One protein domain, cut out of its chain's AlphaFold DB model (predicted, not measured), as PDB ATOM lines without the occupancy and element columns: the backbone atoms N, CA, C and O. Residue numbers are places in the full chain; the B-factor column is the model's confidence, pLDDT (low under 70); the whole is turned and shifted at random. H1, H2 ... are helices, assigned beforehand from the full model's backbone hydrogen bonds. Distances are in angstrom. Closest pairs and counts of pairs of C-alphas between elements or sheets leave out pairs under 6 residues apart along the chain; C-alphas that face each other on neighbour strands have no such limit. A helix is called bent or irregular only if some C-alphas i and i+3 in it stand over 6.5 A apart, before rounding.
ATOM      1  N   ASP A  12      -4.586  34.792 -14.452       82.94
ATOM      2  CA  ASP A  12      -3.797  35.949 -14.893       82.94
ATOM      3  C   ASP A  12      -4.639  37.073 -15.524       82.94
ATOM      4  O   ASP A  12      -4.230  38.233 -15.528       82.94
ATOM      5  N   VAL A  13      -5.802  36.759 -16.104       85.62
ATOM      6  CA  VAL A  13      -6.772  37.764 -16.573       85.62
ATOM      7  C   VAL A  13      -7.342  38.497 -15.365       85.62
ATOM      8  O   VAL A  13      -7.268  39.721 -15.312       85.62
ATOM      9  N   TRP A  14      -7.815  37.753 -14.361       89.38
ATOM     10  CA  TRP A  14      -8.360  38.333 -13.136       89.38
ATOM     11  C   TRP A  14      -7.325  39.147 -12.368       89.38
ATOM     12  O   TRP A  14      -7.627  40.262 -11.955       89.38
ATOM     13  N   GLN A  15      -6.093  38.651 -12.239       89.31
ATOM     14  CA  GLN A  15      -5.019  39.402 -11.586       89.31
ATOM     15  C   GLN A  15      -4.726  40.725 -12.303       89.31
ATOM     16  O   GLN A  15      -4.616  41.755 -11.644       89.31
ATOM     17  N   ARG A  16      -4.683  40.739 -13.644       90.69
ATOM     18  CA  ARG A  16      -4.505  41.987 -14.406       90.69
ATOM     19  C   ARG A  16      -5.656  42.968 -14.186       90.69
ATOM     20  O   ARG A  16      -5.400  44.151 -13.977       90.69
ATOM     21  N   SER A  17      -6.901  42.497 -14.196       90.88
ATOM     22  CA  SER A  17      -8.069  43.348 -13.935       90.88
ATOM     23  C   SER A  17      -8.076  43.905 -12.508       90.88
ATOM     24  O   SER A  17      -8.364  45.085 -12.318       90.88
ATOM     25  N   ILE A  18      -7.706  43.089 -11.515       92.56
ATOM     26  CA  ILE A  18      -7.556  43.524 -10.119       92.56
ATOM     27  C   ILE A  18      -6.478  44.605 -10.020       92.56
ATOM     28  O   ILE A  18      -6.744  45.668  -9.468       92.56
ATOM     29  N   GLN A  19      -5.302  44.398 -10.614       92.12
ATOM     30  CA  GLN A  19      -4.214  45.383 -10.588       92.12
ATOM     31  C   GLN A  19      -4.601  46.709 -11.247       92.12
ATOM     32  O   GLN A  19      -4.286  47.779 -10.729       92.12
ATOM     33  N   GLN A  20      -5.329  46.663 -12.363       91.12
ATOM     34  CA  GLN A  20      -5.871  47.873 -12.984       91.12
ATOM     35  C   GLN A  20      -6.823  48.615 -12.038       91.12
ATOM     36  O   GLN A  20      -6.708  49.829 -11.890       91.12
ATOM     37  N   ALA A  21      -7.723  47.900 -11.361       92.50
ATOM     38  CA  ALA A  21      -8.654  48.490 -10.404       92.50
ATOM     39  C   ALA A  21      -7.958  49.062  -9.152       92.50
ATOM     40  O   ALA A  21      -8.322  50.142  -8.682       92.50
ATOM     41  N   ILE A  22      -6.927  48.384  -8.640       92.75
ATOM     42  CA  ILE A  22      -6.076  48.872  -7.543       92.75
ATOM     43  C   ILE A  22      -5.439  50.211  -7.933       92.75
ATOM     44  O   ILE A  22      -5.570  51.194  -7.204       92.75
ATOM     45  N   ASN A  23      -4.838  50.283  -9.126       91.62
ATOM     46  CA  ASN A  23      -4.207  51.504  -9.632       91.62
ATOM     47  C   ASN A  23      -5.208  52.656  -9.810       91.62
ATOM     48  O   ASN A  23      -4.883  53.801  -9.516       91.62
ATOM     49  N   LEU A  24      -6.430  52.370 -10.271       90.69
ATOM     50  CA  LEU A  24      -7.476  53.386 -10.442       90.69
ATOM     51  C   LEU A  24      -7.976  53.964  -9.113       90.69
ATOM     52  O   LEU A  24      -8.401  55.116  -9.065       90.69
ATOM     53  N   THR A  25      -7.941  53.169  -8.045       89.94
ATOM     54  CA  THR A  25      -8.477  53.544  -6.728       89.94
ATOM     55  C   THR A  25      -7.408  54.034  -5.749       89.94
ATOM     56  O   THR A  25      -7.753  54.482  -4.660       89.94
ATOM     57  N   ASN A  26      -6.124  54.014  -6.136       90.75
ATOM     58  CA  ASN A  26      -4.977  54.390  -5.297       90.75
ATOM     59  C   ASN A  26      -4.893  53.609  -3.969       90.75
ATOM     60  O   ASN A  26      -4.440  54.139  -2.953       90.75
ATOM     61  N   HIS A  27      -5.324  52.348  -3.974       92.38
ATOM     62  CA  HIS A  27      -5.186  51.438  -2.837       92.38
ATOM     63  C   HIS A  27      -4.018  50.468  -3.040       92.38
ATOM     64  O   HIS A  27      -3.372  50.466  -4.084       92.38
ATOM     65  N   GLN A  28      -3.719  49.658  -2.025       90.75
ATOM     66  CA  GLN A  28      -2.692  48.621  -2.087       90.75
ATOM     67  C   GLN A  28      -3.239  47.335  -1.477       90.75
ATOM     68  O   GLN A  28      -3.905  47.380  -0.445       90.75
ATOM     69  N   LEU A  29      -2.937  46.207  -2.114       93.31
ATOM     70  CA  LEU A  29      -3.193  44.870  -1.591       93.31
ATOM     71  C   LEU A  29      -1.906  44.055  -1.683       93.31
ATOM     72  O   LEU A  29      -1.067  44.298  -2.554       93.31
ATOM     73  N   THR A  30      -1.744  43.070  -0.809       95.31
ATOM     74  CA  THR A  30      -0.647  42.111  -0.971       95.31
ATOM     75  C   THR A  30      -0.864  41.223  -2.200       95.31
ATOM     76  O   THR A  30      -1.992  40.906  -2.591       95.31
ATOM     77  N   ALA A  31       0.232  40.713  -2.772       93.31
ATOM     78  CA  ALA A  31       0.171  39.760  -3.883       93.31
ATOM     79  C   ALA A  31      -0.612  38.477  -3.526       93.31
ATOM     80  O   ALA A  31      -1.237  37.861  -4.394       93.31
ATOM     81  N   HIS A  32      -0.605  38.077  -2.247       94.44
ATOM     82  CA  HIS A  32      -1.382  36.941  -1.753       94.44
ATOM     83  C   HIS A  32      -2.886  37.222  -1.805       94.44
ATOM     84  O   HIS A  32      -3.637  36.381  -2.303       94.44
ATOM     85  N   THR A  33      -3.311  38.412  -1.377       96.31
ATOM     86  CA  THR A  33      -4.711  38.847  -1.438       96.31
ATOM     87  C   THR A  33      -5.191  39.006  -2.877       96.31
ATOM     88  O   THR A  33      -6.242  38.468  -3.226       96.31
ATOM     89  N   GLU A  34      -4.396  39.623  -3.759       95.00
ATOM     90  CA  GLU A  34      -4.713  39.707  -5.195       95.00
ATOM     91  C   GLU A  34      -4.936  38.320  -5.815       95.00
ATOM     92  O   GLU A  34      -5.932  38.080  -6.502       95.00
ATOM     93  N   ARG A  35      -4.018  37.378  -5.558       94.50
ATOM     94  CA  ARG A  35      -4.103  36.010  -6.085       94.50
ATOM     95  C   ARG A  35      -5.305  35.259  -5.521       94.50
ATOM     96  O   ARG A  35      -5.963  34.522  -6.257       94.50
ATOM     97  N   TYR A  36      -5.588  35.431  -4.234       96.06
ATOM     98  CA  TYR A  36      -6.736  34.816  -3.579       96.06
ATOM     99  C   TYR A  36      -8.052  35.299  -4.193       96.06
ATOM    100  O   TYR A  36      -8.881  34.481  -4.591       96.06
ATOM    101  N   ILE A  37      -8.207  36.613  -4.371       95.12
ATOM    102  CA  ILE A  37      -9.395  37.198  -5.000       95.12
ATOM    103  C   ILE A  37      -9.532  36.724  -6.450       95.12
ATOM    104  O   ILE A  37     -10.620  36.324  -6.858       95.12
ATOM    105  N   ALA A  38      -8.438  36.685  -7.216       93.25
ATOM    106  CA  ALA A  38      -8.460  36.168  -8.584       93.25
ATOM    107  C   ALA A  38      -8.963  34.714  -8.654       93.25
ATOM    108  O   ALA A  38      -9.710  34.360  -9.567       93.25
ATOM    109  N   ASN A  39      -8.607  33.876  -7.673       91.88
ATOM    110  CA  ASN A  39      -9.132  32.514  -7.573       91.88
ATOM    111  C   ASN A  39     -10.632  32.491  -7.262       91.88
ATOM    112  O   ASN A  39     -11.347  31.704  -7.883       91.88
ATOM    113  N   ILE A  40     -11.113  33.349  -6.353       91.00
ATOM    114  CA  ILE A  40     -12.546  33.464  -6.041       91.00
ATOM    115  C   ILE A  40     -13.330  33.865  -7.289       91.00
ATOM    116  O   ILE A  40     -14.326  33.222  -7.605       91.00
ATOM    117  N   LEU A  41     -12.877  34.890  -8.017       87.81
ATOM    118  CA  LEU A  41     -13.542  35.366  -9.236       87.81
ATOM    119  C   LEU A  41     -13.577  34.280 -10.313       87.81
ATOM    120  O   LEU A  41     -14.619  34.021 -10.910       87.81
ATOM    121  N   ASN A  42     -12.455  33.590 -10.512       86.81
ATOM    122  CA  ASN A  42     -12.366  32.489 -11.462       86.81
ATOM    123  C   ASN A  42     -13.290  31.317 -11.087       86.81
ATOM    124  O   ASN A  42     -13.921  30.721 -11.954       86.81
ATOM    125  N   GLN A  43     -13.378  30.981  -9.797       82.69
ATOM    126  CA  GLN A  43     -14.306  29.963  -9.315       82.69
ATOM    127  C   GLN A  43     -15.761  30.400  -9.510       82.69
ATOM    128  O   GLN A  43     -16.551  29.638 -10.053       82.69
ATOM    129  N   TYR A  44     -16.094  31.637  -9.146       78.69
ATOM    130  CA  TYR A  44     -17.436  32.190  -9.294       78.69
ATOM    131  C   TYR A  44     -17.944  32.120 -10.740       78.69
ATOM    132  O   TYR A  44     -19.064  31.679 -10.987       78.69
ATOM    133  N   MET A  45     -17.095  32.487 -11.702       74.56
ATOM    134  CA  MET A  45     -17.442  32.449 -13.125       74.56
ATOM    135  C   MET A  45     -17.681  31.039 -13.660       74.56
ATOM    136  O   MET A  45     -18.492  30.864 -14.566       74.56
ATOM    137  N   ARG A  46     -16.972  30.041 -13.123       73.94
ATOM    138  CA  ARG A  46     -17.197  28.638 -13.487       73.94
ATOM    139  C   ARG A  46     -18.469  28.090 -12.870       73.94
ATOM    140  O   ARG A  46     -19.190  27.358 -13.534       73.94
ATOM    141  N   ASP A  47     -18.714  28.433 -11.611       71.44
ATOM    142  CA  ASP A  47     -19.756  27.774 -10.844       71.44
ATOM    143  C   ASP A  47     -21.155  28.283 -11.231       71.44
ATOM    144  O   ASP A  47     -22.095  27.527 -11.025       71.44
ATOM    145  N   GLN A  48     -21.309  29.500 -11.797       59.06
ATOM    146  CA  GLN A  48     -22.566  30.184 -12.223       59.06
ATOM    147  C   GLN A  48     -23.741  30.177 -11.210       59.06
ATOM    148  O   GLN A  48     -24.731  30.867 -11.408       59.06
ATOM    149  N   ALA A  49     -23.626  29.452 -10.099       53.06
ATOM    150  CA  ALA A  49     -24.693  29.062  -9.186       53.06
ATOM    151  C   ALA A  49     -24.657  29.837  -7.861       53.06
ATOM    152  O   ALA A  49     -25.498  29.637  -6.988       53.06
ATOM    153  N   LYS A  67     -13.005  22.860  12.088       88.81
ATOM    154  CA  LYS A  67     -12.577  22.865  10.683       88.81
ATOM    155  C   LYS A  67     -13.715  23.244   9.732       88.81
ATOM    156  O   LYS A  67     -13.501  24.027   8.810       88.81
ATOM    157  N   GLU A  68     -14.910  22.702   9.946       88.44
ATOM    158  CA  GLU A  68     -16.089  23.028   9.135       88.44
ATOM    159  C   GLU A  68     -16.517  24.479   9.340       88.44
ATOM    160  O   GLU A  68     -16.856  25.156   8.369       88.44
ATOM    161  N   ALA A  69     -16.420  24.986  10.573       88.94
ATOM    162  CA  ALA A  69     -16.683  26.385  10.873       88.94
ATOM    163  C   ALA A  69     -15.758  27.316  10.070       88.94
ATOM    164  O   ALA A  69     -16.247  28.266   9.463       88.94
ATOM    165  N   ILE A  70     -14.453  27.024   9.998       91.50
ATOM    166  CA  ILE A  70     -13.491  27.803   9.194       91.50
ATOM    167  C   ILE A  70     -13.892  27.821   7.718       91.50
ATOM    168  O   ILE A  70     -13.996  28.892   7.123       91.50
ATOM    169  N   ILE A  71     -14.141  26.646   7.134       90.44
ATOM    170  CA  ILE A  71     -14.505  26.509   5.717       90.44
ATOM    171  C   ILE A  71     -15.784  27.295   5.422       90.44
ATOM    172  O   ILE A  71     -15.849  28.066   4.467       90.44
ATOM    173  N   LYS A  72     -16.791  27.155   6.283       87.56
ATOM    174  CA  LYS A  72     -18.068  27.849   6.146       87.56
ATOM    175  C   LYS A  72     -17.917  29.369   6.236       87.56
ATOM    176  O   LYS A  72     -18.448  30.067   5.378       87.56
ATOM    177  N   HIS A  73     -17.176  29.887   7.215       91.00
ATOM    178  CA  HIS A  73     -16.939  31.330   7.332       91.00
ATOM    179  C   HIS A  73     -16.143  31.867   6.142       91.00
ATOM    180  O   HIS A  73     -16.486  32.915   5.606       91.00
ATOM    181  N   GLN A  74     -15.156  31.119   5.646       93.50
ATOM    182  CA  GLN A  74     -14.451  31.483   4.420       93.50
ATOM    183  C   GLN A  74     -15.419  31.591   3.228       93.50
ATOM    184  O   GLN A  74     -15.391  32.585   2.506       93.50
ATOM    185  N   HIS A  75     -16.323  30.625   3.043       90.38
ATOM    186  CA  HIS A  75     -17.334  30.699   1.983       90.38
ATOM    187  C   HIS A  75     -18.293  31.885   2.150       90.38
ATOM    188  O   HIS A  75     -18.626  32.538   1.160       90.38
ATOM    189  N   ILE A  76     -18.710  32.191   3.383       89.38
ATOM    190  CA  ILE A  76     -19.545  33.362   3.687       89.38
ATOM    191  C   ILE A  76     -18.809  34.654   3.317       89.38
ATOM    192  O   ILE A  76     -19.377  35.487   2.610       89.38
ATOM    193  N   GLY A  77     -17.545  34.800   3.727       92.69
ATOM    194  CA  GLY A  77     -16.703  35.951   3.396       92.69
ATOM    195  C   GLY A  77     -16.556  36.141   1.886       92.69
ATOM    196  O   GLY A  77     -16.835  37.225   1.369       92.69
ATOM    197  N   ASN A  78     -16.229  35.066   1.162       93.12
ATOM    198  CA  ASN A  78     -16.085  35.082  -0.296       93.12
ATOM    199  C   ASN A  78     -17.379  35.518  -0.990       93.12
ATOM    200  O   ASN A  78     -17.360  36.339  -1.905       93.12
ATOM    201  N   ARG A  79     -18.521  34.987  -0.551       88.31
ATOM    202  CA  ARG A  79     -19.820  35.276  -1.161       88.31
ATOM    203  C   ARG A  79     -20.290  36.700  -0.869       88.31
ATOM    204  O   ARG A  79     -20.747  37.377  -1.784       88.31
ATOM    205  N   CYS A  80     -20.105  37.183   0.362       89.38
ATOM    206  CA  CYS A  80     -20.365  38.583   0.704       89.38
ATOM    207  C   CYS A  80     -19.490  39.529  -0.126       89.38
ATOM    208  O   CYS A  80     -19.987  40.540  -0.612       89.38
ATOM    209  N   LEU A  81     -18.211  39.187  -0.334       92.31
ATOM    210  CA  LEU A  81     -17.298  39.982  -1.152       92.31
ATOM    211  C   LEU A  81     -17.826  40.129  -2.588       92.31
ATOM    212  O   LEU A  81     -17.920  41.243  -3.093       92.31
ATOM    213  N   ILE A  82     -18.245  39.026  -3.213       88.81
ATOM    214  CA  ILE A  82     -18.806  39.042  -4.572       88.81
ATOM    215  C   ILE A  82     -20.110  39.842  -4.650       88.81
ATOM    216  O   ILE A  82     -20.245  40.697  -5.528       88.81
ATOM    217  N   ILE A  83     -21.051  39.606  -3.731       84.38
ATOM    218  CA  ILE A  83     -22.349  40.300  -3.720       84.38
ATOM    219  C   ILE A  83     -22.146  41.809  -3.557       84.38
ATOM    220  O   ILE A  83     -22.645  42.589  -4.367       84.38
ATOM    221  N   CYS A  84     -21.354  42.228  -2.568       86.81
ATOM    222  CA  CYS A  84     -21.089  43.643  -2.304       86.81
ATOM    223  C   CYS A  84     -20.377  44.354  -3.464       86.81
ATOM    224  O   CYS A  84     -20.521  45.571  -3.609       86.81
ATOM    225  N   SER A  85     -19.596  43.623  -4.263       88.62
ATOM    226  CA  SER A  85     -18.810  44.179  -5.367       88.62
ATOM    227  C   SER A  85     -19.544  44.222  -6.700       88.62
ATOM    228  O   SER A  85     -19.458  45.231  -7.391       88.62
ATOM    229  N   PHE A  86     -20.266  43.166  -7.069       84.62
ATOM    230  CA  PHE A  86     -20.826  43.031  -8.420       84.62
ATOM    231  C   PHE A  86     -22.351  43.025  -8.454       84.62
ATOM    232  O   PHE A  86     -22.940  43.353  -9.481       84.62
ATOM    233  N   PHE A  87     -22.998  42.714  -7.330       79.12
ATOM    234  CA  PHE A  87     -24.452  42.581  -7.247       79.12
ATOM    235  C   PHE A  87     -25.050  43.387  -6.085       79.12
ATOM    236  O   PHE A  87     -25.857  42.850  -5.326       79.12
ATOM    237  N   PRO A  88     -24.713  44.684  -5.929       69.69
ATOM    238  CA  PRO A  88     -25.189  45.470  -4.793       69.69
ATOM    239  C   PRO A  88     -26.723  45.537  -4.730       69.69
ATOM    240  O   PRO A  88     -27.283  45.506  -3.643       69.69
ATOM    241  N   ASN A  89     -27.411  45.509  -5.876       67.62
ATOM    242  CA  ASN A  89     -28.877  45.523  -5.939       67.62
ATOM    243  C   ASN A  89     -29.527  44.204  -5.467       67.62
ATOM    244  O   ASN A  89     -30.714  44.190  -5.155       67.62
ATOM    245  N   GLN A  90     -28.781  43.089  -5.426       63.28
ATOM    246  CA  GLN A  90     -29.267  41.835  -4.833       63.28
ATOM    247  C   GLN A  90     -29.207  41.876  -3.302       63.28
ATOM    248  O   GLN A  90     -29.979  41.176  -2.647       63.28
ATOM    249  N   ALA A  91     -28.331  42.708  -2.723       56.59
ATOM    250  CA  ALA A  91     -28.253  42.879  -1.275       56.59
ATOM    251  C   ALA A  91     -29.551  43.472  -0.706       56.59
ATOM    252  O   ALA A  91     -29.971  43.062   0.367       56.59
ATOM    253  N   ASP A  92     -30.227  44.343  -1.460       54.75
ATOM    254  CA  ASP A  92     -31.457  45.018  -1.028       54.75
ATOM    255  C   ASP A  92     -32.708  44.114  -1.052       54.75
ATOM    256  O   ASP A  92     -33.773  44.511  -0.576       54.75
ATOM    257  N   HIS A  93     -32.619  42.891  -1.592       51.12
ATOM    258  CA  HIS A  93     -33.805  42.082  -1.902       51.12
ATOM    259  C   HIS A  93     -34.412  41.291  -0.731       51.12
ATOM    260  O   HIS A  93     -35.370  40.551  -0.932       51.12
ATOM    261  N   TYR A  94     -33.917  41.450   0.499       51.66
ATOM    262  CA  TYR A  94     -34.361  40.627   1.636       51.66
ATOM    263  C   TYR A  94     -34.451  41.393   2.963       51.66
ATOM    264  O   TYR A  94     -34.203  40.831   4.027       51.66
ATOM    265  N   ASN A  95     -34.805  42.684   2.914       51.69
ATOM    266  CA  ASN A  95     -34.885  43.564   4.095       51.69
ATOM    267  C   ASN A  95     -33.537  43.723   4.838       51.69
ATOM    268  O   ASN A  95     -33.484  44.175   5.982       51.69
ATOM    269  N   THR A  96     -32.448  43.328   4.182       59.75
ATOM    270  CA  THR A  96     -31.067  43.444   4.642       59.75
ATOM    271  C   THR A  96     -30.387  44.489   3.774       59.75
ATOM    272  O   THR A  96     -30.699  44.641   2.600       59.75
ATOM    273  N   THR A  97     -29.524  45.302   4.368       72.44
ATOM    274  CA  THR A  97     -28.853  46.385   3.645       72.44
ATOM    275  C   THR A  97     -27.514  45.893   3.109       72.44
ATOM    276  O   THR A  97     -26.904  44.987   3.680       72.44
ATOM    277  N   LEU A  98     -26.979  46.536   2.070       79.88
ATOM    278  CA  LEU A  98     -25.578  46.354   1.665       79.88
ATOM    279  C   LEU A  98     -24.611  46.428   2.869       79.88
ATOM    280  O   LEU A  98     -23.668  45.646   2.968       79.88
ATOM    281  N   THR A  99     -24.884  47.322   3.826       83.25
ATOM    282  CA  THR A  99     -24.135  47.448   5.086       83.25
ATOM    283  C   THR A  99     -24.111  46.152   5.895       83.25
ATOM    284  O   THR A  99     -23.079  45.823   6.475       83.25
ATOM    285  N   HIS A 100     -25.203  45.388   5.903       84.19
ATOM    286  CA  HIS A 100     -25.256  44.100   6.580       84.19
ATOM    287  C   HIS A 100     -24.299  43.081   5.944       84.19
ATOM    288  O   HIS A 100     -23.493  42.476   6.647       84.19
ATOM    289  N   TYR A 101     -24.303  42.945   4.614       85.31
ATOM    290  CA  TYR A 101     -23.369  42.050   3.915       85.31
ATOM    291  C   TYR A 101     -21.905  42.468   4.096       85.31
ATOM    292  O   TYR A 101     -21.034  41.606   4.231       85.31
ATOM    293  N   LEU A 102     -21.625  43.777   4.151       90.00
ATOM    294  CA  LEU A 102     -20.289  44.287   4.471       90.00
ATOM    295  C   LEU A 102     -19.832  43.827   5.864       90.00
ATOM    296  O   LEU A 102     -18.731  43.300   6.004       90.00
ATOM    297  N   GLN A 103     -20.690  43.968   6.878       90.94
ATOM    298  CA  GLN A 103     -20.388  43.565   8.255       90.94
ATOM    299  C   GLN A 103     -20.223  42.049   8.404       90.94
ATOM    300  O   GLN A 103     -19.299  41.591   9.082       90.94
ATOM    301  N   VAL A 104     -21.096  41.265   7.763       90.75
ATOM    302  CA  VAL A 104     -21.031  39.797   7.790       90.75
ATOM    303  C   VAL A 104     -19.758  39.304   7.110       90.75
ATOM    304  O   VAL A 104     -19.037  38.494   7.691       90.75
ATOM    305  N   GLY A 105     -19.439  39.813   5.918       92.81
ATOM    306  CA  GLY A 105     -18.241  39.417   5.179       92.81
ATOM    307  C   GLY A 105     -16.947  39.741   5.928       92.81
ATOM    308  O   GLY A 105     -16.085  38.871   6.064       92.81
ATOM    309  N   GLN A 106     -16.854  40.950   6.493       95.94
ATOM    310  CA  GLN A 106     -15.738  41.358   7.348       95.94
ATOM    311  C   GLN A 106     -15.591  40.428   8.561       95.94
ATOM    312  O   GLN A 106     -14.516  39.885   8.810       95.94
ATOM    313  N   SER A 107     -16.687  40.192   9.290       95.44
ATOM    314  CA  SER A 107     -16.677  39.345  10.490       95.44
ATOM    315  C   SER A 107     -16.298  37.898  10.174       95.44
ATOM    316  O   SER A 107     -15.616  37.246  10.965       95.44
ATOM    317  N   ALA A 108     -16.696  37.400   9.004       94.75
ATOM    318  CA  ALA A 108     -16.378  36.051   8.571       94.75
ATOM    319  C   ALA A 108     -14.875  35.865   8.313       94.75
ATOM    320  O   ALA A 108     -14.294  34.893   8.798       94.75
ATOM    321  N   TYR A 109     -14.214  36.805   7.631       97.69
ATOM    322  CA  TYR A 109     -12.758  36.738   7.467       97.69
ATOM    323  C   TYR A 109     -12.006  36.970   8.778       97.69
ATOM    324  O   TYR A 109     -11.035  36.260   9.035       97.69
ATOM    325  N   HIS A 110     -12.488  37.866   9.646       97.69
ATOM    326  CA  HIS A 110     -11.926  38.043  10.986       97.69
ATOM    327  C   HIS A 110     -11.973  36.740  11.798       97.69
ATOM    328  O   HIS A 110     -10.992  36.359  12.438       97.69
ATOM    329  N   PHE A 111     -13.098  36.017  11.745       96.50
ATOM    330  CA  PHE A 111     -13.213  34.703  12.371       96.50
ATOM    331  C   PHE A 111     -12.154  33.744  11.825       96.50
ATOM    332  O   PHE A 111     -11.416  33.151  12.610       96.50
ATOM    333  N   VAL A 112     -12.036  33.623  10.496       96.69
ATOM    334  CA  VAL A 112     -11.056  32.726   9.862       96.69
ATOM    335  C   VAL A 112      -9.629  33.086  10.275       96.69
ATOM    336  O   VAL A 112      -8.885  32.183  10.654       96.69
ATOM    337  N   ALA A 113      -9.264  34.371  10.267       97.56
ATOM    338  CA  ALA A 113      -7.947  34.845  10.689       97.56
ATOM    339  C   ALA A 113      -7.619  34.406  12.123       97.56
ATOM    340  O   ALA A 113      -6.566  33.821  12.361       97.56
ATOM    341  N   ASN A 114      -8.560  34.567  13.059       96.56
ATOM    342  CA  ASN A 114      -8.378  34.180  14.463       96.56
ATOM    343  C   ASN A 114      -8.263  32.666  14.696       96.56
ATOM    344  O   ASN A 114      -7.823  32.245  15.764       96.56
ATOM    345  N   GLN A 115      -8.646  31.834  13.722       96.12
ATOM    346  CA  GLN A 115      -8.409  30.388  13.778       96.12
ATOM    347  C   GLN A 115      -7.029  29.988  13.230       96.12
ATOM    348  O   GLN A 115      -6.624  28.828  13.355       96.12
ATOM    349  N   LYS A 116      -6.301  30.912  12.592       94.94
ATOM    350  CA  LYS A 116      -4.954  30.678  12.062       94.94
ATOM    351  C   LYS A 116      -3.898  31.042  13.100       94.94
ATOM    352  O   LYS A 116      -4.112  31.848  13.998       94.94
ATOM    353  N   LYS A 117      -2.720  30.429  12.971       94.81
ATOM    354  CA  LYS A 117      -1.578  30.780  13.820       94.81
ATOM    355  C   LYS A 117      -1.095  32.191  13.452       94.81
ATOM    356  O   LYS A 117      -0.918  32.438  12.255       94.81
ATOM    357  N   PRO A 118      -0.829  33.073  14.433       94.56
ATOM    358  CA  PRO A 118      -0.229  34.378  14.168       94.56
ATOM    359  C   PRO A 118       1.053  34.257  13.336       94.56
ATOM    360  O   PRO A 118       1.771  33.259  13.448       94.56
ATOM    361  N   SER A 119       1.326  35.265  12.504       90.75
ATOM    362  CA  SER A 119       2.517  35.332  11.633       90.75
ATOM    363  C   SER A 119       2.614  34.224  10.573       90.75
ATOM    364  O   SER A 119       3.695  33.926  10.070       90.75
ATOM    365  N   THR A 120       1.492  33.583  10.234       96.38
ATOM    366  CA  THR A 120       1.396  32.735   9.038       96.38
ATOM    367  C   THR A 120       0.824  33.529   7.870       96.38
ATOM    368  O   THR A 120       0.012  34.428   8.074       96.38
ATOM    369  N   ILE A 121       1.166  33.133   6.639       95.88
ATOM    370  CA  ILE A 121       0.613  33.742   5.414       95.88
ATOM    371  C   ILE A 121      -0.922  33.696   5.424       95.88
ATOM    372  O   ILE A 121      -1.574  34.635   4.988       95.88
ATOM    373  N   GLU A 122      -1.519  32.617   5.943       95.12
ATOM    374  CA  GLU A 122      -2.978  32.513   6.058       95.12
ATOM    375  C   GLU A 122      -3.551  33.532   7.053       95.12
ATOM    376  O   GLU A 122      -4.578  34.141   6.771       95.12
ATOM    377  N   PHE A 123      -2.898  33.731   8.202       97.50
ATOM    378  CA  PHE A 123      -3.309  34.748   9.170       97.50
ATOM    379  C   PHE A 123      -3.235  36.154   8.567       97.50
ATOM    380  O   PHE A 123      -4.191  36.912   8.699       97.50
ATOM    381  N   GLU A 124      -2.143  36.483   7.876       97.50
ATOM    382  CA  GLU A 124      -1.953  37.787   7.227       97.50
ATOM    383  C   GLU A 124      -2.983  38.016   6.116       97.50
ATOM    384  O   GLU A 124      -3.635  39.057   6.091       97.50
ATOM    385  N   LEU A 125      -3.207  37.011   5.263       98.06
ATOM    386  CA  LEU A 125      -4.208  37.048   4.196       98.06
ATOM    387  C   LEU A 125      -5.615  37.319   4.744       98.06
ATOM    388  O   LEU A 125      -6.297  38.229   4.283       98.06
ATOM    389  N   PHE A 126      -6.074  36.525   5.716       98.19
ATOM    390  CA  PHE A 126      -7.436  36.674   6.235       98.19
ATOM    391  C   PHE A 126      -7.599  37.911   7.126       98.19
ATOM    392  O   PHE A 126      -8.693  38.477   7.167       98.19
ATOM    393  N   SER A 127      -6.526  38.374   7.777       98.31
ATOM    394  CA  SER A 127      -6.514  39.667   8.470       98.31
ATOM    395  C   SER A 127      -6.666  40.819   7.479       98.31
ATOM    396  O   SER A 127      -7.571  41.630   7.645       98.31
ATOM    397  N   GLU A 128      -5.886  40.842   6.390       98.25
ATOM    398  CA  GLU A 128      -5.996  41.873   5.348       98.25
ATOM    399  C   GLU A 128      -7.382  41.864   4.685       98.25
ATOM    400  O   GLU A 128      -8.001  42.915   4.539       98.25
ATOM    401  N   LEU A 129      -7.915  40.683   4.345       98.25
ATOM    402  CA  LEU A 129      -9.264  40.535   3.780       98.25
ATOM    403  C   LEU A 129     -10.355  41.089   4.707       98.25
ATOM    404  O   LEU A 129     -11.346  41.640   4.229       98.25
ATOM    405  N   SER A 130     -10.186  40.934   6.019       98.25
ATOM    406  CA  SER A 130     -11.098  41.471   7.029       98.25
ATOM    407  C   SER A 130     -10.942  42.986   7.187       98.25
ATOM    408  O   SER A 130     -11.912  43.735   7.066       98.25
ATOM    409  N   GLU A 131      -9.726  43.458   7.456       97.94
ATOM    410  CA  GLU A 131      -9.427  44.867   7.733       97.94
ATOM    411  C   GLU A 131      -9.714  45.761   6.527       97.94
ATOM    412  O   GLU A 131     -10.276  46.848   6.669       97.94
ATOM    413  N   GLN A 132      -9.395  45.275   5.327       97.50
ATOM    414  CA  GLN A 132      -9.592  45.999   4.080       97.50
ATOM    415  C   GLN A 132     -10.885  45.611   3.357       97.50
ATOM    416  O   GLN A 132     -11.056  46.000   2.207       97.50
ATOM    417  N   PHE A 133     -11.827  44.894   3.985       97.25
ATOM    418  CA  PHE A 133     -13.006  44.355   3.288       97.25
ATOM    419  C   PHE A 133     -13.744  45.409   2.448       97.25
ATOM    420  O   PHE A 133     -13.997  45.210   1.261       97.25
ATOM    421  N   ILE A 134     -14.032  46.578   3.031       94.69
ATOM    422  CA  ILE A 134     -14.720  47.677   2.335       94.69
ATOM    423  C   ILE A 134     -13.864  48.216   1.178       94.69
ATOM    424  O   ILE A 134     -14.376  48.411   0.074       94.69
ATOM    425  N   VAL A 135     -12.562  48.410   1.402       95.19
ATOM    426  CA  VAL A 135     -11.614  48.865   0.373       95.19
ATOM    427  C   VAL A 135     -11.572  47.876  -0.788       95.19
ATOM    428  O   VAL A 135     -11.752  48.272  -1.937       95.19
ATOM    429  N   ILE A 136     -11.448  46.582  -0.498       96.75
ATOM    430  CA  ILE A 136     -11.461  45.518  -1.500       96.75
ATOM    431  C   ILE A 136     -12.787  45.540  -2.261       96.75
ATOM    432  O   ILE A 136     -12.774  45.522  -3.489       96.75
ATOM    433  N   THR A 137     -13.936  45.669  -1.584       93.50
ATOM    434  CA  THR A 137     -15.218  45.745  -2.304       93.50
ATOM    435  C   THR A 137     -15.283  46.937  -3.258       93.50
ATOM    436  O   THR A 137     -15.821  46.800  -4.356       93.50
ATOM    437  N   SER A 138     -14.703  48.080  -2.869       91.75
ATOM    438  CA  SER A 138     -14.592  49.285  -3.697       91.75
ATOM    439  C   SER A 138     -13.671  49.071  -4.899       91.75
ATOM    440  O   SER A 138     -14.051  49.405  -6.021       91.75
ATOM    441  N   ILE A 139     -12.507  48.444  -4.704       93.69
ATOM    442  CA  ILE A 139     -11.591  48.057  -5.787       93.69
ATOM    443  C   ILE A 139     -12.340  47.187  -6.801       93.69
ATOM    444  O   ILE A 139     -12.396  47.513  -7.985       93.69
ATOM    445  N   LEU A 140     -12.983  46.113  -6.344       92.75
ATOM    446  CA  LEU A 140     -13.616  45.144  -7.238       92.75
ATOM    447  C   LEU A 140     -14.805  45.717  -8.021       92.75
ATOM    448  O   LEU A 140     -15.032  45.280  -9.143       92.75
ATOM    449  N   LYS A 141     -15.498  46.749  -7.518       90.19
ATOM    450  CA  LYS A 141     -16.536  47.478  -8.281       90.19
ATOM    451  C   LYS A 141     -16.010  48.134  -9.562       90.19
ATOM    452  O   LYS A 141     -16.789  48.402 -10.471       90.19
ATOM    453  N   HIS A 142     -14.707  48.403  -9.639       89.69
ATOM    454  CA  HIS A 142     -14.068  48.978 -10.824       89.69
ATOM    455  C   HIS A 142     -13.624  47.910 -11.832       89.69
ATOM    456  O   HIS A 142     -13.224  48.247 -12.949       89.69
ATOM    457  N   ILE A 143     -13.712  46.626 -11.475       88.44
ATOM    458  CA  ILE A 143     -13.491  45.537 -12.420       88.44
ATOM    459  C   ILE A 143     -14.722  45.429 -13.309       88.44
ATOM    460  O   ILE A 143     -15.829  45.138 -12.858       88.44
TER     461      ILE A 143
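Overview. This is residues 12 to 49 and 67 to 143 of the 151 residues of an uncharacterized protein of Legionellales bacterium (UniProt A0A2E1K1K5). H5 is the core helix, with H3 and H6 packed along it as antiparallel partners whose three centres make a triangle, and H7 turns off the end of H6 to pack on H3 and H5. H1 and H2, at a steep angle to each other, cover another side of this core, H1 on H7 and H2 on H6, while the short, irregular H4 makes the corner between H3 and H5. The printed part has 115 residues with seven named helices, H1 to H7 in chain order, and no named strand: all helix, with the packing mostly crossed, meaning that few touching helices stand at a shallow tilt. It is compact, with a radius of gyration of the C-alphas of 13.6 A, and its spans are 36 by 34 by 27 A.

Arrangement. H1, residues 12 to 25, touches H2, residues 31 to 47, at a steep tilt of 59 degrees, opposite ways; their closest C-alphas are those of Trp 14 and Ala 38, 5.0 A apart. H1 also touches H7, residues 133 to 141, about perpendicular at 73 degrees, closest at the C-alphas of Ala 21 and Ile 139, 5.5 A apart. H2 touches H6, residues 121 to 131, with residues 32 to 33 alone, and the closest C-alphas, Thr 33 and Leu 125, are 5.9 A apart. H2 is close to but not clearly touching H3, residues 67 to 86; the closest C-alphas, Ile 40 and Asn 78, are 6.9 A apart. H5, residues 98 to 114, is the hub, touching four other helices. H3 and H5 touch with 30 pairs of C-alphas within 8 A, closest at Gly 77 and Gly 105, 4.2 A apart; they run opposite ways at a shallow tilt of 34 degrees, only just short of steep. H4, residues 88 to 94, touches H5 only at the corner by their link, closest at the C-alphas of Ala 91 and Leu 98, 5.3 A apart. H4 only just touches H3, also only at the corner, with 3 pairs of C-alphas within 8 A, the closest being Ile 83 and Ala 91 at 6.9 A. H5 and H6 form a helical hairpin at a shallow tilt of 25 degrees, opposite ways, with the C-alphas of Gln 106 and Ser 130 closest at 4.7 A. H7 touches H3 with residues 81 to 86 of H3 alone, closest at the C-alphas of Ser 85 and Lys 141, 5.0 A apart. Among the pairs that are apart are H1 and H5, and H4 and H6. In H1, H2, H3, H5, H6 and H7 every O i to N i+4 pair is within hydrogen-bond range; H4 has 0 of 3, and 2 of 4 O i to N i+3 pairs.

Along the chain. H1 begins with C-alpha 12 at (-3.797, 35.949, -14.893) and is 20.0 A long from first to last C-alpha. H2 is 24.3 A long. H3, the longest helix by residues, measures 29.0 A and begins with C-alpha 67 at (-12.577, 22.865, 10.683). H4 measures 12.2 A and is irregular, with C-alphas 91 and 94 7.1 A apart. H5 measures 24.7 A, H6 15.2 A and H7 12.5 A, the last ending with C-alpha 141 at (-16.536, 47.478, -8.281).

Size, cuts and confidence. The two C-alphas farthest apart are those of His 93 and Ser 119, 39.3 A. Residues 50 to 66 are cut out, and C-alphas 49 and 67 are 24.1 A apart across the cut. Of the links that are printed whole, that from H5 to H6 is short and the others are tight. The mean pLDDT of the printed part is 88.1, and residues 48 to 49 and 88 to 96 are under 70.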